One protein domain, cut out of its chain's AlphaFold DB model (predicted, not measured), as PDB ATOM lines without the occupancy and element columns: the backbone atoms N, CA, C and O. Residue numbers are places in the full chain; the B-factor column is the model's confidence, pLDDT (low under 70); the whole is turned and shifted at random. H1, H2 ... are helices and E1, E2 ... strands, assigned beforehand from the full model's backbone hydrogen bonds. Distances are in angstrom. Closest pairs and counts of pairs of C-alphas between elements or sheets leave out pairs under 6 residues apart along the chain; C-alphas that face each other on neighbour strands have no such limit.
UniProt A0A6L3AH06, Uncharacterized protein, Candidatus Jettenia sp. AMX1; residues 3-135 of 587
ATOM      1  N   LEU A   3     100.027  81.885 133.316       95.38
ATOM      2  CA  LEU A   3      98.580  81.990 133.307       95.38
ATOM      3  C   LEU A   3      98.089  81.973 134.753       95.38
ATOM      4  O   LEU A   3      98.597  81.212 135.582       95.38
ATOM      5  N   THR A   4      97.171  82.878 135.061       93.31
ATOM      6  CA  THR A   4      96.653  83.073 136.411       93.31
ATOM      7  C   THR A   4      95.151  83.253 136.400       93.31
ATOM      8  O   THR A   4      94.607  83.814 135.452       93.31
ATOM      9  N   ASP A   5      94.521  82.933 137.520       90.00
ATOM     10  CA  ASP A   5      93.083  83.145 137.713       90.00
ATOM     11  C   ASP A   5      92.767  84.577 138.218       90.00
ATOM     12  O   ASP A   5      91.619  84.923 138.474       90.00
ATOM     13  N   ASP A   6      93.794  85.432 138.353       90.06
ATOM     14  CA  ASP A   6      93.705  86.798 138.890       90.06
ATOM     15  C   ASP A   6      93.117  87.801 137.866       90.06
ATOM     16  O   ASP A   6      93.723  88.028 136.806       90.06
ATOM     17  N   PRO A   7      91.972  88.447 138.165       91.00
ATOM     18  CA  PRO A   7      91.309  89.385 137.267       91.00
ATOM     19  C   PRO A   7      92.209  90.544 136.825       91.00
ATOM     20  O   PRO A   7      92.809  91.269 137.628       91.00
ATOM     21  N   GLY A   8      92.286  90.743 135.510       91.38
ATOM     22  CA  GLY A   8      93.129  91.763 134.882       91.38
ATOM     23  C   GLY A   8      94.615  91.398 134.772       91.38
ATOM     24  O   GLY A   8      95.374  92.160 134.175       91.38
ATOM     25  N   ASN A   9      95.041  90.244 135.302       93.69
ATOM     26  CA  ASN A   9      96.422  89.749 135.248       93.69
ATOM     27  C   ASN A   9      96.534  88.321 134.689       93.69
ATOM     28  O   ASN A   9      97.550  87.664 134.897       93.69
ATOM     29  N   TRP A  10      95.540  87.853 133.929       94.69
ATOM     30  CA  TRP A  10      95.434  86.459 133.484       94.69
ATOM     31  C   TRP A  10      96.662  85.897 132.773       94.69
ATOM     32  O   TRP A  10      96.950  84.720 132.919       94.69
ATOM     33  N   PHE A  11      97.409  86.720 132.034       96.12
ATOM     34  CA  PHE A  11      98.699  86.351 131.445       96.12
ATOM     35  C   PHE A  11      99.836  87.123 132.126       96.12
ATOM     36  O   PHE A  11     100.475  87.993 131.539       96.12
ATOM     37  N   LYS A  12     100.123  86.821 133.387       95.75
ATOM     38  CA  LYS A  12     101.063  87.588 134.208       95.75
ATOM     39  C   LYS A  12     102.512  87.457 133.738       95.75
ATOM     40  O   LYS A  12     103.127  86.386 133.782       95.75
ATOM     41  N   SER A  13     103.123  88.557 133.316       95.44
ATOM     42  CA  SER A  13     104.553  88.606 133.016       95.44
ATOM     43  C   SER A  13     105.379  88.436 134.289       95.44
ATOM     44  O   SER A  13     105.153  89.116 135.286       95.44
ATOM     45  N   ARG A  14     106.403  87.573 134.251       92.94
ATOM     46  CA  ARG A  14     107.335  87.409 135.382       92.94
ATOM     47  C   ARG A  14     108.266  88.610 135.564       92.94
ATOM     48  O   ARG A  14     108.809  88.783 136.645       92.94
ATOM     49  N   ASN A  15     108.439  89.426 134.524       92.75
ATOM     50  CA  ASN A  15     109.390  90.537 134.543       92.75
ATOM     51  C   ASN A  15     108.827  91.776 135.248       92.75
ATOM     52  O   ASN A  15     109.588  92.545 135.821       92.75
ATOM     53  N   ASN A  16     107.511  91.991 135.171       93.19
ATOM     54  CA  ASN A  16     106.870  93.205 135.684       93.19
ATOM     55  C   ASN A  16     105.557  92.950 136.447       93.19
ATOM     56  O   ASN A  16     105.002  93.884 137.010       93.19
ATOM     57  N   GLY A  17     105.049  91.714 136.474       92.94
ATOM     58  CA  GLY A  17     103.820  91.362 137.187       92.94
ATOM     59  C   GLY A  17     102.511  91.788 136.515       92.94
ATOM     60  O   GLY A  17     101.475  91.651 137.154       92.94
ATOM     61  N   THR A  18     102.535  92.266 135.267       95.06
ATOM     62  CA  THR A  18     101.365  92.779 134.518       95.06
ATOM     63  C   THR A  18     100.944  91.817 133.392       95.06
ATOM     64  O   THR A  18     101.750  90.957 133.021       95.06
ATOM     65  N   PRO A  19      99.755  91.956 132.764       95.75
ATOM     66  CA  PRO A  19      99.377  91.155 131.595       95.75
ATOM     67  C   PRO A  19     100.132  91.549 130.310       95.75
ATOM     68  O   PRO A  19      99.846  91.013 129.241       95.75
ATOM     69  N   VAL A  20     101.086  92.489 130.388       96.94
ATOM     70  CA  VAL A  20     101.858  93.003 129.252       96.94
ATOM     71  C   VAL A  20     103.328  92.609 129.387       96.94
ATOM     72  O   VAL A  20     104.020  93.002 130.328       96.94
ATOM     73  N   SER A  21     103.844  91.865 128.412       97.50
ATOM     74  CA  SER A  21     105.280  91.604 128.269       97.50
ATOM     75  C   SER A  21     105.856  92.434 127.132       97.50
ATOM     76  O   SER A  21     105.349  92.381 126.016       97.50
ATOM     77  N   ILE A  22     106.931  93.172 127.404       97.00
ATOM     78  CA  ILE A  22     107.639  93.960 126.392       97.00
ATOM     79  C   ILE A  22     108.962  93.263 126.071       97.00
ATOM     80  O   ILE A  22     109.769  93.051 126.976       97.00
ATOM     81  N   ILE A  23     109.170  92.916 124.803       97.75
ATOM     82  CA  ILE A  23     110.309  92.116 124.327       97.75
ATOM     83  C   ILE A  23     110.932  92.719 123.062       97.75
ATOM     84  O   ILE A  23     110.392  93.660 122.475       97.75
ATOM     85  N   LYS A  24     112.067  92.179 122.622       97.88
ATOM     86  CA  LYS A  24     112.675  92.481 121.318       97.88
ATOM     87  C   LYS A  24     112.256  91.453 120.268       97.88
ATOM     88  O   LYS A  24     111.935  90.307 120.578       97.88
ATOM     89  N   ARG A  25     112.311  91.857 118.998       97.25
ATOM     90  CA  ARG A  25     112.153  90.939 117.861       97.25
ATOM     91  C   ARG A  25     113.114  89.749 117.989       97.25
ATOM     92  O   ARG A  25     114.299  89.937 118.253       97.25
ATOM     93  N   GLY A  26     112.609  88.545 117.748       96.69
ATOM     94  CA  GLY A  26     113.355  87.288 117.819       96.69
ATOM     95  C   GLY A  26     113.429  86.674 119.218       96.69
ATOM     96  O   GLY A  26     113.903  85.549 119.350       96.69
ATOM     97  N   GLU A  27     112.948  87.363 120.255       97.62
ATOM     98  CA  GLU A  27     112.866  86.790 121.597       97.62
ATOM     99  C   GLU A  27     111.689  85.813 121.725       97.62
ATOM    100  O   GLU A  27     110.684  85.886 121.006       97.62
ATOM    101  N   ARG A  28     111.839  84.876 122.666       97.31
ATOM    102  CA  ARG A  28     110.862  83.838 122.992       97.31
ATOM    103  C   ARG A  28     110.094  84.208 124.257       97.31
ATOM    104  O   ARG A  28     110.700  84.579 125.262       97.31
ATOM    105  N   VAL A  29     108.778  84.010 124.241       98.25
ATOM    106  CA  VAL A  29     107.931  84.024 125.441       98.25
ATOM    107  C   VAL A  29     107.442  82.612 125.719       98.25
ATOM    108  O   VAL A  29     106.893  81.950 124.841       98.25
ATOM    109  N   ASP A  30     107.617  82.176 126.965       97.44
ATOM    110  CA  ASP A  30     107.006  80.960 127.496       97.44
ATOM    111  C   ASP A  30     105.738  81.314 128.267       97.44
ATOM    112  O   ASP A  30     105.797  82.066 129.242       97.44
ATOM    113  N   PHE A  31     104.611  80.753 127.857       97.31
ATOM    114  CA  PHE A  31     103.328  80.782 128.542       97.31
ATOM    115  C   PHE A  31     103.213  79.537 129.423       97.31
ATOM    116  O   PHE A  31     103.207  78.417 128.914       97.31
ATOM    117  N   LYS A  32     103.195  79.727 130.743       95.81
ATOM    118  CA  LYS A  32     103.171  78.664 131.754       95.81
ATOM    119  C   LYS A  32     101.750  78.483 132.274       95.81
ATOM    120  O   LYS A  32     101.203  79.415 132.850       95.81
ATOM    121  N   ILE A  33     101.190  77.301 132.067       93.69
ATOM    122  CA  ILE A  33      99.852  76.858 132.475       93.69
ATOM    123  C   ILE A  33     100.003  75.765 133.539       93.69
ATOM    124  O   ILE A  33      99.491  74.655 133.420       93.69
ATOM    125  N   ASP A  34     100.865  76.006 134.515       81.25
ATOM    126  CA  ASP A  34     101.164  75.062 135.582       81.25
ATOM    127  C   ASP A  34     101.759  75.779 136.800       81.25
ATOM    128  O   ASP A  34     101.970  76.997 136.826       81.25
ATOM    129  N   GLY A  35     102.002  74.998 137.854       72.44
ATOM    130  CA  GLY A  35     102.696  75.449 139.050       72.44
ATOM    131  C   GLY A  35     101.805  76.233 140.012       72.44
ATOM    132  O   GLY A  35     100.928  75.666 140.655       72.44
ATOM    133  N   CYS A  36     102.114  77.520 140.169       73.69
ATOM    134  CA  CYS A  36     101.665  78.372 141.276       73.69
ATOM    135  C   CYS A  36     100.282  78.996 141.128       73.69
ATOM    136  O   CYS A  36      99.858  79.685 142.046       73.69
ATOM    137  N   CYS A  37      99.701  78.958 139.930       84.12
ATOM    138  CA  CYS A  37      98.974  80.141 139.482       84.12
ATOM    139  C   CYS A  37      97.594  79.871 138.870       84.12
ATOM    140  O   CYS A  37      96.786  80.795 138.813       84.12
ATOM    141  N   THR A  38      97.297  78.627 138.493       88.06
ATOM    142  CA  THR A  38      95.964  78.195 138.057       88.06
ATOM    143  C   THR A  38      95.719  76.731 138.431       88.06
ATOM    144  O   THR A  38      96.682  75.976 138.610       88.06
ATOM    145  N   ASN A  39      94.453  76.333 138.601       84.31
ATOM    146  CA  ASN A  39      94.071  74.942 138.886       84.31
ATOM    147  C   ASN A  39      93.437  74.211 137.704       84.31
ATOM    148  O   ASN A  39      93.212  73.014 137.827       84.31
ATOM    149  N   THR A  40      93.175  74.895 136.592       88.50
ATOM    150  CA  THR A  40      92.558  74.280 135.417       88.50
ATOM    151  C   THR A  40      93.446  74.397 134.186       88.50
ATOM    152  O   THR A  40      94.470  75.092 134.182       88.50
ATOM    153  N   ARG A  41      93.068  73.686 133.129       93.81
ATOM    154  CA  ARG A  41      93.704  73.761 131.819       93.81
ATOM    155  C   ARG A  41      93.286  75.029 131.090       93.81
ATOM    156  O   ARG A  41      92.152  75.486 131.175       93.81
ATOM    157  N   HIS A  42      94.209  75.551 130.291       95.19
ATOM    158  CA  HIS A  42      93.984  76.755 129.496       95.19
ATOM    159  C   HIS A  42      94.441  76.560 128.059       95.19
ATOM    160  O   HIS A  42      95.114  75.589 127.708       95.19
ATOM    161  N   THR A  43      94.110  77.543 127.235       95.50
ATOM    162  CA  THR A  43      94.715  77.744 125.919       95.50
ATOM    163  C   THR A  43      95.417  79.103 125.878       95.50
ATOM    164  O   THR A  43      95.206  79.979 126.715       95.50
ATOM    165  N   VAL A  44      96.279  79.269 124.886       96.94
ATOM    166  CA  VAL A  44      97.013  80.477 124.531       96.94
ATOM    167  C   VAL A  44      96.818  80.654 123.033       96.94
ATOM    168  O   VAL A  44      97.516  80.038 122.225       96.94
ATOM    169  N   THR A  45      95.842  81.476 122.675       95.81
ATOM    170  CA  THR A  45      95.400  81.661 121.293       95.81
ATOM    171  C   THR A  45      95.700  83.081 120.853       95.81
ATOM    172  O   THR A  45      95.265  84.037 121.490       95.81
ATOM    173  N   LEU A  46      96.475  83.234 119.786       96.44
ATOM    174  CA  LEU A  46      96.832  84.527 119.216       96.44
ATOM    175  C   LEU A  46      95.659  85.075 118.395       96.44
ATOM    176  O   LEU A  46      95.360  84.547 117.329       96.44
ATOM    177  N   LEU A  47      95.034  86.146 118.885       93.25
ATOM    178  CA  LEU A  47      93.875  86.789 118.262       93.25
ATOM    179  C   LEU A  47      94.282  87.939 117.331       93.25
ATOM    180  O   LEU A  47      93.859  87.987 116.181       93.25
ATOM    181  N   ILE A  48      95.123  88.858 117.816       94.69
ATOM    182  CA  ILE A  48      95.577  90.036 117.056       94.69
ATOM    183  C   ILE A  48      97.092  89.975 116.922       94.69
ATOM    184  O   ILE A  48      97.792  89.710 117.899       94.69
ATOM    185  N   LYS A  49      97.605  90.253 115.723       96.25
ATOM    186  CA  LYS A  49      99.040  90.313 115.428       96.25
ATOM    187  C   LYS A  49      99.340  91.328 114.319       96.25
ATOM    188  O   LYS A  49      98.450  91.632 113.523       96.25
ATOM    189  N   PRO A  50     100.591  91.804 114.188       96.25
ATOM    190  CA  PRO A  50     101.001  92.621 113.048       96.25
ATOM    191  C   PRO A  50     100.765  91.891 111.719       96.25
ATOM    192  O   PRO A  50     101.069  90.701 111.612       96.25
ATOM    193  N   ARG A  51     100.303  92.602 110.681       91.94
ATOM    194  CA  ARG A  51      99.961  92.028 109.359       91.94
ATOM    195  C   ARG A  51     101.062  91.135 108.770       91.94
ATOM    196  O   ARG A  51     100.779  90.087 108.200       91.94
ATOM    197  N   ASN A  52     102.321  91.540 108.934       93.25
ATOM    198  CA  ASN A  52     103.477  90.845 108.356       93.25
ATOM    199  C   ASN A  52     104.013  89.696 109.228       93.25
ATOM    200  O   ASN A  52     104.954  89.013 108.826       93.25
ATOM    201  N   SER A  53     103.444  89.489 110.416       96.56
ATOM    202  CA  SER A  53     103.819  88.404 111.319       96.56
ATOM    203  C   SER A  53     103.319  87.066 110.781       96.56
ATOM    204  O   SER A  53     102.116  86.875 110.581       96.56
ATOM    205  N   LYS A  54     104.212  86.088 110.640       96.12
ATOM    206  CA  LYS A  54     103.863  84.698 110.302       96.12
ATOM    207  C   LYS A  54     103.525  83.864 111.531       96.12
ATOM    208  O   LYS A  54     103.046  82.747 111.378       96.12
ATOM    209  N   LEU A  55     103.742  84.407 112.731       97.38
ATOM    210  CA  LEU A  55     103.401  83.732 113.976       97.38
ATOM    211  C   LEU A  55     101.928  83.288 113.989       97.38
ATOM    212  O   LEU A  55     101.023  84.064 113.657       97.38
ATOM    213  N   ILE A  56     101.729  82.036 114.389       95.94
ATOM    214  CA  ILE A  56     100.452  81.415 114.726       95.94
ATOM    215  C   ILE A  56     100.688  80.727 116.066       95.94
ATOM    216  O   ILE A  56     101.661  79.989 116.224       95.94
ATOM    217  N   VAL A  57      99.822  80.998 117.035       97.31
ATOM    218  CA  VAL A  57      99.822  80.306 118.322       97.31
ATOM    219  C   VAL A  57      98.381  79.964 118.614       97.31
ATOM    220  O   VAL A  57      97.559  80.857 118.779       97.31
ATOM    221  N   ASP A  58      98.081  78.681 118.619       96.38
ATOM    222  CA  ASP A  58      96.752  78.161 118.889       96.38
ATOM    223  C   ASP A  58      96.885  76.704 119.333       96.38
ATOM    224  O   ASP A  58      97.947  76.086 119.160       96.38
ATOM    225  N   GLN A  59      95.869  76.188 120.007       94.25
ATOM    226  CA  GLN A  59      95.806  74.802 120.436       94.25
ATOM    227  C   GLN A  59      94.450  74.230 120.093       94.25
ATOM    228  O   GLN A  59      93.426  74.903 120.127       94.25
ATOM    229  N   ASP A  60      94.458  72.951 119.787       91.19
ATOM    230  CA  ASP A  60      93.265  72.190 119.493       91.19
ATOM    231  C   ASP A  60      92.462  71.767 120.727       91.19
ATOM    232  O   ASP A  60      91.335  71.313 120.580       91.19
ATOM    233  N   GLN A  61      93.040  71.903 121.916       91.38
ATOM    234  CA  GLN A  61      92.409  71.618 123.197       91.38
ATOM    235  C   GLN A  61      93.120  72.384 124.314       91.38
ATOM    236  O   GLN A  61      94.264  72.835 124.162       91.38
ATOM    237  N   SER A  62      92.442  72.507 125.451       93.19
ATOM    238  CA  SER A  62      93.037  73.020 126.683       93.19
ATOM    239  C   SER A  62      94.160  72.089 127.169       93.19
ATOM    240  O   SER A  62      94.118  70.872 126.968       93.19
ATOM    241  N   LYS A  63      95.201  72.635 127.804       93.44
ATOM    242  CA  LYS A  63      96.254  71.819 128.430       93.44
ATOM    243  C   LYS A  63      96.934  72.525 129.591       93.44
ATOM    244  O   LYS A  63      96.940  73.750 129.666       93.44
ATOM    245  N   SER A  64      97.586  71.734 130.436       93.75
ATOM    246  CA  SER A  64      98.589  72.212 131.391       93.75
ATOM    247  C   SER A  64      99.987  72.181 130.762       93.75
ATOM    248  O   SER A  64     100.218  71.510 129.750       93.75
ATOM    249  N   GLY A  65     100.945  72.893 131.353       94.12
ATOM    250  CA  GLY A  65     102.346  72.862 130.923       94.12
ATOM    251  C   GLY A  65     102.825  74.168 130.298       94.12
ATOM    252  O   GLY A  65     102.516  75.256 130.771       94.12
ATOM    253  N   THR A  66     103.637  74.088 129.240       95.44
ATOM    254  CA  THR A  66     104.235  75.273 128.598       95.44
ATOM    255  C   THR A  66     103.892  75.359 127.119       95.44
ATOM    256  O   THR A  66     104.075  74.398 126.375       95.44
ATOM    257  N   ILE A  67     103.475  76.545 126.683       96.81
ATOM    258  CA  ILE A  67     103.389  76.928 125.271       96.81
ATOM    259  C   ILE A  67     104.440  78.002 125.026       96.81
ATOM    260  O   ILE A  67     104.622  78.889 125.852       96.81
ATOM    261  N   SER A  68     105.148  77.937 123.905       97.00
ATOM    262  CA  SER A  68     106.238  78.866 123.608       97.00
ATOM    263  C   SER A  68     106.068  79.474 122.230       97.00
ATOM    264  O   SER A  68     105.719  78.773 121.284       97.00
ATOM    265  N   ALA A  69     106.361  80.765 122.114       97.94
ATOM    266  CA  ALA A  69     106.314  81.490 120.852       97.94
ATOM    267  C   ALA A  69     107.539  82.393 120.708       97.94
ATOM    268  O   ALA A  69     107.941  83.049 121.671       97.94
ATOM    269  N   THR A  70     108.104  82.440 119.502       98.31
ATOM    270  CA  THR A  70     109.160  83.385 119.119       98.31
ATOM    271  C   THR A  70     108.563  84.434 118.195       98.31
ATOM    272  O   THR A  70     107.899  84.087 117.220       98.31
ATOM    273  N   PHE A  71     108.797  85.707 118.495       98.31
ATOM    274  CA  PHE A  71     108.105  86.811 117.832       98.31
ATOM    275  C   PHE A  71     108.945  87.377 116.689       98.31
ATOM    276  O   PHE A  71     110.062  87.852 116.887       98.31
ATOM    277  N   ASP A  72     108.411  87.314 115.476       97.25
ATOM    278  CA  ASP A  72     109.136  87.550 114.229       97.25
ATOM    279  C   ASP A  72     109.072  89.001 113.735       97.25
ATOM    280  O   ASP A  72     109.955  89.413 112.971       97.25
ATOM    281  N   VAL A  73     108.088  89.785 114.183       97.69
ATOM    282  CA  VAL A  73     107.839  91.162 113.733       97.69
ATOM    283  C   VAL A  73     107.570  92.098 114.928       97.69
ATOM    284  O   VAL A  73     106.888  91.705 115.872       97.69
ATOM    285  N   PRO A  74     108.098  93.338 114.928       98.12
ATOM    286  CA  PRO A  74     107.718  94.366 115.899       98.12
ATOM    287  C   PRO A  74     106.221  94.721 115.853       98.12
ATOM    288  O   PRO A  74     105.637  94.800 114.776       98.12
ATOM    289  N   GLY A  75     105.610  94.985 117.009       97.69
ATOM    290  CA  GLY A  75     104.200  95.374 117.127       97.69
ATOM    291  C   GLY A  75     103.491  94.745 118.327       97.69
ATOM    292  O   GLY A  75     104.129  94.192 119.222       97.69
ATOM    293  N   VAL A  76     102.162  94.854 118.357       97.88
ATOM    294  CA  VAL A  76     101.316  94.347 119.449       97.88
ATOM    295  C   VAL A  76     100.698  93.005 119.068       97.88
ATOM    296  O   VAL A  76     100.094  92.870 118.005       97.88
ATOM    297  N   TYR A  77     100.829  92.033 119.967       98.12
ATOM    298  CA  TYR A  77     100.218  90.713 119.873       98.12
ATOM    299  C   TYR A  77      99.248  90.524 121.039       98.12
ATOM    300  O   TYR A  77      99.653  90.674 122.196       98.12
ATOM    301  N   VAL A  78      97.993  90.191 120.742       96.88
ATOM    302  CA  VAL A  78      96.939  89.963 121.743       96.88
ATOM    303  C   VAL A  78      96.598  88.483 121.784       96.88
ATOM    304  O   VAL A  78      96.237  87.897 120.765       96.88
ATOM    305  N   PHE A  79      96.714  87.895 122.967       97.31
ATOM    306  CA  PHE A  79      96.407  86.501 123.251       97.31
ATOM    307  C   PHE A  79      95.137  86.391 124.083       97.31
ATOM    308  O   PHE A  79      94.929  87.205 124.983       97.31
ATOM    309  N   ILE A  80      94.349  85.352 123.815       95.31
ATOM    310  CA  ILE A  80      93.176  84.964 124.597       95.31
ATOM    311  C   ILE A  80      93.233  83.491 125.022       95.31
ATOM    312  O   ILE A  80      93.963  82.693 124.424       95.31
ATOM    313  N   CYS A  81      92.441  83.114 126.027       95.19
ATOM    314  CA  CYS A  81      92.102  81.715 126.301       95.19
ATOM    315  C   CYS A  81      90.744  81.393 125.655       95.19
ATOM    316  O   CYS A  81      89.762  82.038 125.977       95.19
ATOM    317  N   LYS A  82      90.644  80.392 124.774       93.31
ATOM    318  CA  LYS A  82      89.360  79.936 124.201       93.31
ATOM    319  C   LYS A  82      88.434  79.283 125.228       93.31
ATOM    320  O   LYS A  82      87.227  79.330 125.043       93.31
ATOM    321  N   VAL A  83      88.996  78.697 126.292       93.25
ATOM    322  CA  VAL A  83      88.214  78.158 127.419       93.25
ATOM    323  C   VAL A  83      87.631  79.299 128.240       93.25
ATOM    324  O   VAL A  83      86.491  79.198 128.647       93.25
ATOM    325  N   HIS A  84      88.369  80.401 128.419       92.00
ATOM    326  CA  HIS A  84      87.954  81.576 129.194       92.00
ATOM    327  C   HIS A  84      88.125  82.853 128.344       92.00
ATOM    328  O   HIS A  84      89.121  83.567 128.507       92.00
ATOM    329  N   PRO A  85      87.199  83.157 127.411       84.12
ATOM    330  CA  PRO A  85      87.417  84.109 126.307       84.12
ATOM    331  C   PRO A  85      87.818  85.544 126.677       84.12
ATOM    332  O   PRO A  85      88.363  86.258 125.838       84.12
ATOM    333  N   TYR A  86      87.602  85.981 127.921       84.06
ATOM    334  CA  TYR A  86      88.034  87.301 128.400       84.06
ATOM    335  C   TYR A  86      89.463  87.324 128.967       84.06
ATOM    336  O   TYR A  86      90.028  88.411 129.134       84.06
ATOM    337  N   MET A  87      90.079  86.169 129.265       93.88
ATOM    338  CA  MET A  87      91.478  86.123 129.693       93.88
ATOM    339  C   MET A  87      92.341  86.699 128.580       93.88
ATOM    340  O   MET A  87      92.492  86.073 127.540       93.88
ATOM    341  N   THR A  88      92.923  87.874 128.808       95.44
ATOM    342  CA  THR A  88      93.680  88.603 127.783       95.44
ATOM    343  C   THR A  88      95.134  88.792 128.203       95.44
ATOM    344  O   THR A  88      95.423  89.175 129.340       95.44
ATOM    345  N   GLY A  89      96.057  88.553 127.273       96.81
ATOM    346  CA  GLY A  89      97.491  88.772 127.442       96.81
ATOM    347  C   GLY A  89      98.099  89.535 126.277       96.81
ATOM    348  O   GLY A  89      97.686  89.365 125.134       96.81
ATOM    349  N   ILE A  90      99.105  90.361 126.555       97.94
ATOM    350  CA  ILE A  90      99.747  91.208 125.546       97.94
ATOM    351  C   ILE A  90     101.240  90.907 125.472       97.94
ATOM    352  O   ILE A  90     101.952  90.969 126.477       97.94
ATOM    353  N   VAL A  91     101.740  90.677 124.260       98.50
ATOM    354  CA  VAL A  91     103.175  90.737 123.970       98.50
ATOM    355  C   VAL A  91     103.428  91.909 123.030       98.50
ATOM    356  O   VAL A  91     102.971  91.917 121.890       98.50
ATOM    357  N   ALA A  92     104.144  92.918 123.518       97.88
ATOM    358  CA  ALA A  92     104.551  94.081 122.742       97.88
ATOM    359  C   ALA A  92     106.020  93.941 122.329       97.88
ATOM    360  O   ALA A  92     106.919  93.851 123.167       97.88
ATOM    361  N   VAL A  93     106.266  93.917 121.025       98.38
ATOM    362  CA  VAL A  93     107.577  93.648 120.435       98.38
ATOM    363  C   VAL A  93     108.169  94.951 119.914       98.38
ATOM    364  O   VAL A  93     107.580  95.607 119.054       98.38
ATOM    365  N   LYS A  94     109.339  95.323 120.432       98.31
ATOM    366  CA  LYS A  94     110.053  96.541 120.042       98.31
ATOM    367  C   LYS A  94     110.712  96.416 118.668       98.31
ATOM    368  O   LYS A  94     111.192  95.343 118.290       98.31
ATOM    369  N   ASP A  95     110.783  97.535 117.959       96.31
ATOM    370  CA  ASP A  95     111.600  97.720 116.765       96.31
ATOM    371  C   ASP A  95     113.091  97.927 117.110       96.31
ATOM    372  O   ASP A  95     113.504  97.878 118.274       96.31
ATOM    373  N   ALA A  96     113.918  98.150 116.084       95.44
ATOM    374  CA  ALA A  96     115.357  98.373 116.249       95.44
ATOM    375  C   ALA A  96     115.697  99.665 117.020       95.44
ATOM    376  O   ALA A  96     116.770  99.748 117.614       95.44
ATOM    377  N   ASN A  97     114.783 100.638 117.044       95.81
ATOM    378  CA  ASN A  97     114.925 101.904 117.763       95.81
ATOM    379  C   ASN A  97     114.407 101.811 119.210       95.81
ATOM    380  O   ASN A  97     114.502 102.774 119.966       95.81
ATOM    381  N   GLY A  98     113.871 100.655 119.614       95.50
ATOM    382  CA  GLY A  98     113.328 100.423 120.948       95.50
ATOM    383  C   GLY A  98     111.870 100.857 121.130       95.50
ATOM    384  O   GLY A  98     111.375 100.784 122.260       95.50
ATOM    385  N   ASN A  99     111.185 101.254 120.054       96.75
ATOM    386  CA  ASN A  99     109.784 101.681 120.057       96.75
ATOM    387  C   ASN A  99     108.847 100.503 119.783       96.75
ATOM    388  O   ASN A  99     109.235  99.532 119.137       96.75
ATOM    389  N   ILE A 100     107.599 100.582 120.247       97.56
ATOM    390  CA  ILE A 100     106.543  99.640 119.848       97.56
ATOM    391  C   ILE A 100     105.785 100.296 118.687       97.56
ATOM    392  O   ILE A 100     105.228 101.371 118.905       97.56
ATOM    393  N   PRO A 101     105.770  99.700 117.480       97.56
ATOM    394  CA  PRO A 101     105.039 100.259 116.347       97.56
ATOM    395  C   PRO A 101     103.542 100.419 116.617       97.56
ATOM    396  O   PRO A 101     102.959  99.655 117.389       97.56
ATOM    397  N   ASP A 102     102.929 101.366 115.912       97.62
ATOM    398  CA  ASP A 102     101.484 101.573 115.896       97.62
ATOM    399  C   ASP A 102     100.716 100.308 115.489       97.62
ATOM    400  O   ASP A 102     101.172  99.489 114.683       97.62
ATOM    401  N   VAL A 103      99.499 100.178 116.014       97.69
ATOM    402  CA  VAL A 103      98.545  99.156 115.579       97.69
ATOM    403  C   VAL A 103      97.789  99.697 114.374       97.69
ATOM    404  O   VAL A 103      97.214 100.782 114.426       97.69
ATOM    405  N   THR A 104      97.793  98.944 113.280       97.00
ATOM    406  CA  THR A 104      97.183  99.361 112.009       97.00
ATOM    407  C   THR A 104      95.749  98.858 111.871       97.00
ATOM    408  O   THR A 104      95.416  97.794 112.402       97.00
ATOM    409  N   ALA A 105      94.932  99.563 111.087       97.19
ATOM    410  CA  ALA A 105      93.592  99.118 110.703       97.19
ATOM    411  C   ALA A 105      93.605  97.786 109.927       97.19
ATOM    412  O   ALA A 105      92.650  97.026 109.998       97.19
ATOM    413  N   ASP A 106      94.713  97.445 109.264       92.94
ATOM    414  CA  ASP A 106      94.865  96.143 108.603       92.94
ATOM    415  C   ASP A 106      94.942  94.969 109.592       92.94
ATOM    416  O   ASP A 106      94.497  93.866 109.289       92.94
ATOM    417  N   SER A 107      95.564  95.184 110.756       93.81
ATOM    418  CA  SER A 107      95.672  94.175 111.821       93.81
ATOM    419  C   SER A 107      94.473  94.180 112.768       93.81
ATOM    420  O   SER A 107      94.198  93.172 113.410       93.81
ATOM    421  N   LEU A 108      93.804  95.329 112.886       96.94
ATOM    422  CA  LEU A 108      92.649  95.537 113.748       96.94
ATOM    423  C   LEU A 108      91.669  96.504 113.051       96.94
ATOM    424  O   LEU A 108      91.749  97.717 113.275       96.94
ATOM    425  N   PRO A 109      90.752  95.987 112.209       97.44
ATOM    426  CA  PRO A 109      89.800  96.788 111.436       97.44
ATOM    427  C   PRO A 109      88.941  97.751 112.257       97.44
ATOM    428  O   PRO A 109      88.544  98.791 111.736       97.44
ATOM    429  N   PHE A 110      88.718  97.468 113.545       97.31
ATOM    430  CA  PHE A 110      88.114  98.399 114.505       97.31
ATOM    431  C   PHE A 110      88.688  99.825 114.403       97.31
ATOM    432  O   PHE A 110      87.941 100.797 114.435       97.31
ATOM    433  N   ILE A 111      90.004  99.970 114.205       97.81
ATOM    434  CA  ILE A 111      90.669 101.276 114.062       97.81
ATOM    435  C   ILE A 111      90.194 102.019 112.803       97.81
ATOM    436  O   ILE A 111      90.004 103.235 112.836       97.81
ATOM    437  N   GLY A 112      89.944 101.291 111.714       97.69
ATOM    438  CA  GLY A 112      89.405 101.857 110.478       97.69
ATOM    439  C   GLY A 112      88.001 102.432 110.668       97.69
ATOM    440  O   GLY A 112      87.709 103.508 110.152       97.69
ATOM    441  N   HIS A 113      87.167 101.781 111.483       96.62
ATOM    442  CA  HIS A 113      85.838 102.287 111.846       96.62
ATOM    443  C   HIS A 113      85.882 103.564 112.703       96.62
ATOM    444  O   HIS A 113      84.894 104.287 112.770       96.62
ATOM    445  N   LEU A 114      87.029 103.885 113.314       96.19
ATOM    446  CA  LEU A 114      87.270 105.170 113.983       96.19
ATOM    447  C   LEU A 114      87.764 106.269 113.021       96.19
ATOM    448  O   LEU A 114      88.034 107.386 113.458       96.19
ATOM    449  N   GLY A 115      87.925 105.965 111.728       96.81
ATOM    450  CA  GLY A 115      88.453 106.897 110.729       96.81
ATOM    451  C   GLY A 115      89.979 107.047 110.744       96.81
ATOM    452  O   GLY A 115      90.499 108.018 110.196       96.81
ATOM    453  N   ALA A 116      90.707 106.108 111.358       97.88
ATOM    454  CA  ALA A 116      92.167 106.123 111.439       97.88
ATOM    455  C   ALA A 116      92.801 104.961 110.654       97.88
ATOM    456  O   ALA A 116      92.259 103.861 110.589       97.88
ATOM    457  N   ALA A 117      93.988 105.184 110.082       97.81
ATOM    458  CA  ALA A 117      94.773 104.122 109.439       97.81
ATOM    459  C   ALA A 117      95.611 103.318 110.452       97.81
ATOM    460  O   ALA A 117      95.872 102.128 110.262       97.81
ATOM    461  N   SER A 118      96.030 103.966 111.538       98.00
ATOM    462  CA  SER A 118      96.747 103.362 112.655       98.00
ATOM    463  C   SER A 118      96.559 104.189 113.925       98.00
ATOM    464  O   SER A 118      96.186 105.361 113.863       98.00
ATOM    465  N   LEU A 119      96.824 103.577 115.078       98.19
ATOM    466  CA  LEU A 119      96.881 104.249 116.374       98.19
ATOM    467  C   LEU A 119      98.145 103.838 117.136       98.19
ATOM    468  O   LEU A 119      98.559 102.676 117.038       98.19
ATOM    469  N   PRO A 120      98.715 104.734 117.961       98.00
ATOM    470  CA  PRO A 120      99.818 104.387 118.844       98.00
ATOM    471  C   PRO A 120      99.498 103.167 119.713       98.00
ATOM    472  O   PRO A 120      98.402 103.041 120.264       98.00
ATOM    473  N   ALA A 121     100.468 102.262 119.869       96.31
ATOM    474  CA  ALA A 121     100.270 101.029 120.631       96.31
ATOM    475  C   ALA A 121      99.807 101.292 122.072       96.31
ATOM    476  O   ALA A 121      98.909 100.619 122.571       96.31
ATOM    477  N   ASN A 122     100.374 102.299 122.736       94.69
ATOM    478  CA  ASN A 122      99.957 102.706 124.076       94.69
ATOM    479  C   ASN A 122      98.501 103.200 124.116       94.69
ATOM    480  O   ASN A 122      97.797 102.877 125.069       94.69
ATOM    481  N   THR A 123      98.031 103.913 123.088       95.94
ATOM    482  CA  THR A 123      96.625 104.321 122.964       95.94
ATOM    483  C   THR A 123      95.716 103.100 122.883       95.94
ATOM    484  O   THR A 123      94.771 103.001 123.662       95.94
ATOM    485  N   VAL A 124      96.038 102.117 122.033       95.69
ATOM    486  CA  VAL A 124      95.250 100.875 121.933       95.69
ATOM    487  C   VAL A 124      95.227 100.122 123.265       95.69
ATOM    488  O   VAL A 124      94.160  99.776 123.764       95.69
ATOM    489  N   LEU A 125      96.381  99.931 123.908       93.38
ATOM    490  CA  LEU A 125      96.459  99.239 125.201       93.38
ATOM    491  C   LEU A 125      95.735  99.992 126.332       93.38
ATOM    492  O   LEU A 125      95.239  99.363 127.271       93.38
ATOM    493  N   SER A 126      95.647 101.322 126.255       93.44
ATOM    494  CA  SER A 126      94.941 102.137 127.253       93.44
ATOM    495  C   SER A 126      93.428 101.932 127.230       93.44
ATOM    496  O   SER A 126      92.796 102.076 128.271       93.44
ATOM    497  N   VAL A 127      92.860 101.517 126.094       94.06
ATOM    498  CA  VAL A 127      91.413 101.293 125.955       94.06
ATOM    499  C   VAL A 127      91.014  99.821 126.009       94.06
ATOM    500  O   VAL A 127      89.823  99.538 126.052       94.06
ATOM    501  N   LEU A 128      91.962  98.874 126.026       94.38
ATOM    502  CA  LEU A 128      91.654  97.460 126.266       94.38
ATOM    503  C   LEU A 128      91.267  97.262 127.731       94.38
ATOM    504  O   LEU A 128      92.113  97.353 128.630       94.38
ATOM    505  N   ARG A 129      89.986  96.982 127.961       93.88
ATOM    506  CA  ARG A 129      89.391  96.871 129.294       93.88
ATOM    507  C   ARG A 129      89.913  95.683 130.114       93.88
ATOM    508  O   ARG A 129      90.195  95.885 131.297       93.88
ATOM    509  N   PRO A 130      90.134  94.486 129.528       93.19
ATOM    510  CA  PRO A 130      90.696  93.357 130.270       93.19
ATOM    511  C   PRO A 130      92.134  93.623 130.775       93.19
ATOM    512  O   PRO A 130      92.587  93.029 131.749       93.19
ATOM    513  N   VAL A 131      92.879  94.543 130.153       93.88
ATOM    514  CA  VAL A 131      94.271  94.855 130.518       93.88
ATOM    515  C   VAL A 131      94.293  95.866 131.674       93.88
ATOM    516  O   VAL A 131      94.467  97.063 131.448       93.88
ATOM    517  N   ALA A 132      94.113  95.400 132.912       94.38
ATOM    518  CA  ALA A 132      94.015  96.251 134.106       94.38
ATOM    519  C   ALA A 132      94.796  95.663 135.307       94.38
ATOM    520  O   ALA A 132      94.197  95.072 136.215       94.38
ATOM    521  N   PRO A 133      96.142  95.772 135.323       93.81
ATOM    522  CA  PRO A 133      96.972  95.059 136.293       93.81
ATOM    523  C   PRO A 133      96.808  95.542 137.733       93.81
ATOM    524  O   PRO A 133      96.811  94.718 138.652       93.81
ATOM    525  N   THR A 134      96.666  96.850 137.943       94.94
ATOM    526  CA  THR A 134      96.577  97.456 139.280       94.94
ATOM    527  C   THR A 134      95.156  97.886 139.620       94.94
ATOM    528  O   THR A 134      94.304  97.996 138.740       94.94
ATOM    529  N   ASP A 135      94.898  98.169 140.897       95.12
ATOM    530  CA  ASP A 135      93.604  98.713 141.314       95.12
ATOM    531  C   ASP A 135      93.326 100.088 140.700       95.12
ATOM    532  O   ASP A 135      92.189 100.385 140.348       95.12
TER     533      ASP A 135
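Overview. This is residues 3 to 135 of the 587 residues of an uncharacterized protein of Candidatus Jettenia sp. AMX1 (UniProt A0A6L3AH06). With little regular structure, the domain is a partial sandwich: a strongly twisted sheet, E1 E6 E5 E3, with the small sheet E2 E4 across from one face and H2 over the other. Its 133 printed residues include, in order, E1 E2 E3 E4 E5 E6 H1 H2, under half of them in named elements; the class is mixed, helices and strands. The larger sheet is mixed, the smaller antiparallel; the whole is compact, radius of gyration of the C-alphas 14.3 A, spanning 42 by 30 by 29 A.

Along the chain. E1, residues 20 to 24, begins at C-alpha 20 (101.858, 93.003, 129.252). E2 is 28 to 33, E3 45 to 48, E4 65 to 70 (17.2 A), E5 75 to 80, E6 88 to 94 (19.8 A), H1 110 to 113. H2, 121 to 127, ends at C-alpha 127 (91.413, 101.293, 125.955).

Arrangement. E1 and E6 are parallel, N 21 and O 90 2.9 A apart. The hairpin E5 and E6 is antiparallel, N 77 and O 91 2.9 A apart; so are E5 and E3, N 47 and O 78 2.8 A, and E2 and E4, N 31 and O 67 2.7 A. H2, every O i to N i+4 pair within hydrogen-bond range, is on the larger sheet at a height of 10.1 A; H1, too short for such a pair, is not on it.

Size, cuts and confidence. The printed part has no cut. The links E2 to E3, E3 to E4 and E6 to H1 are long. No printed residue is under 70 in pLDDT.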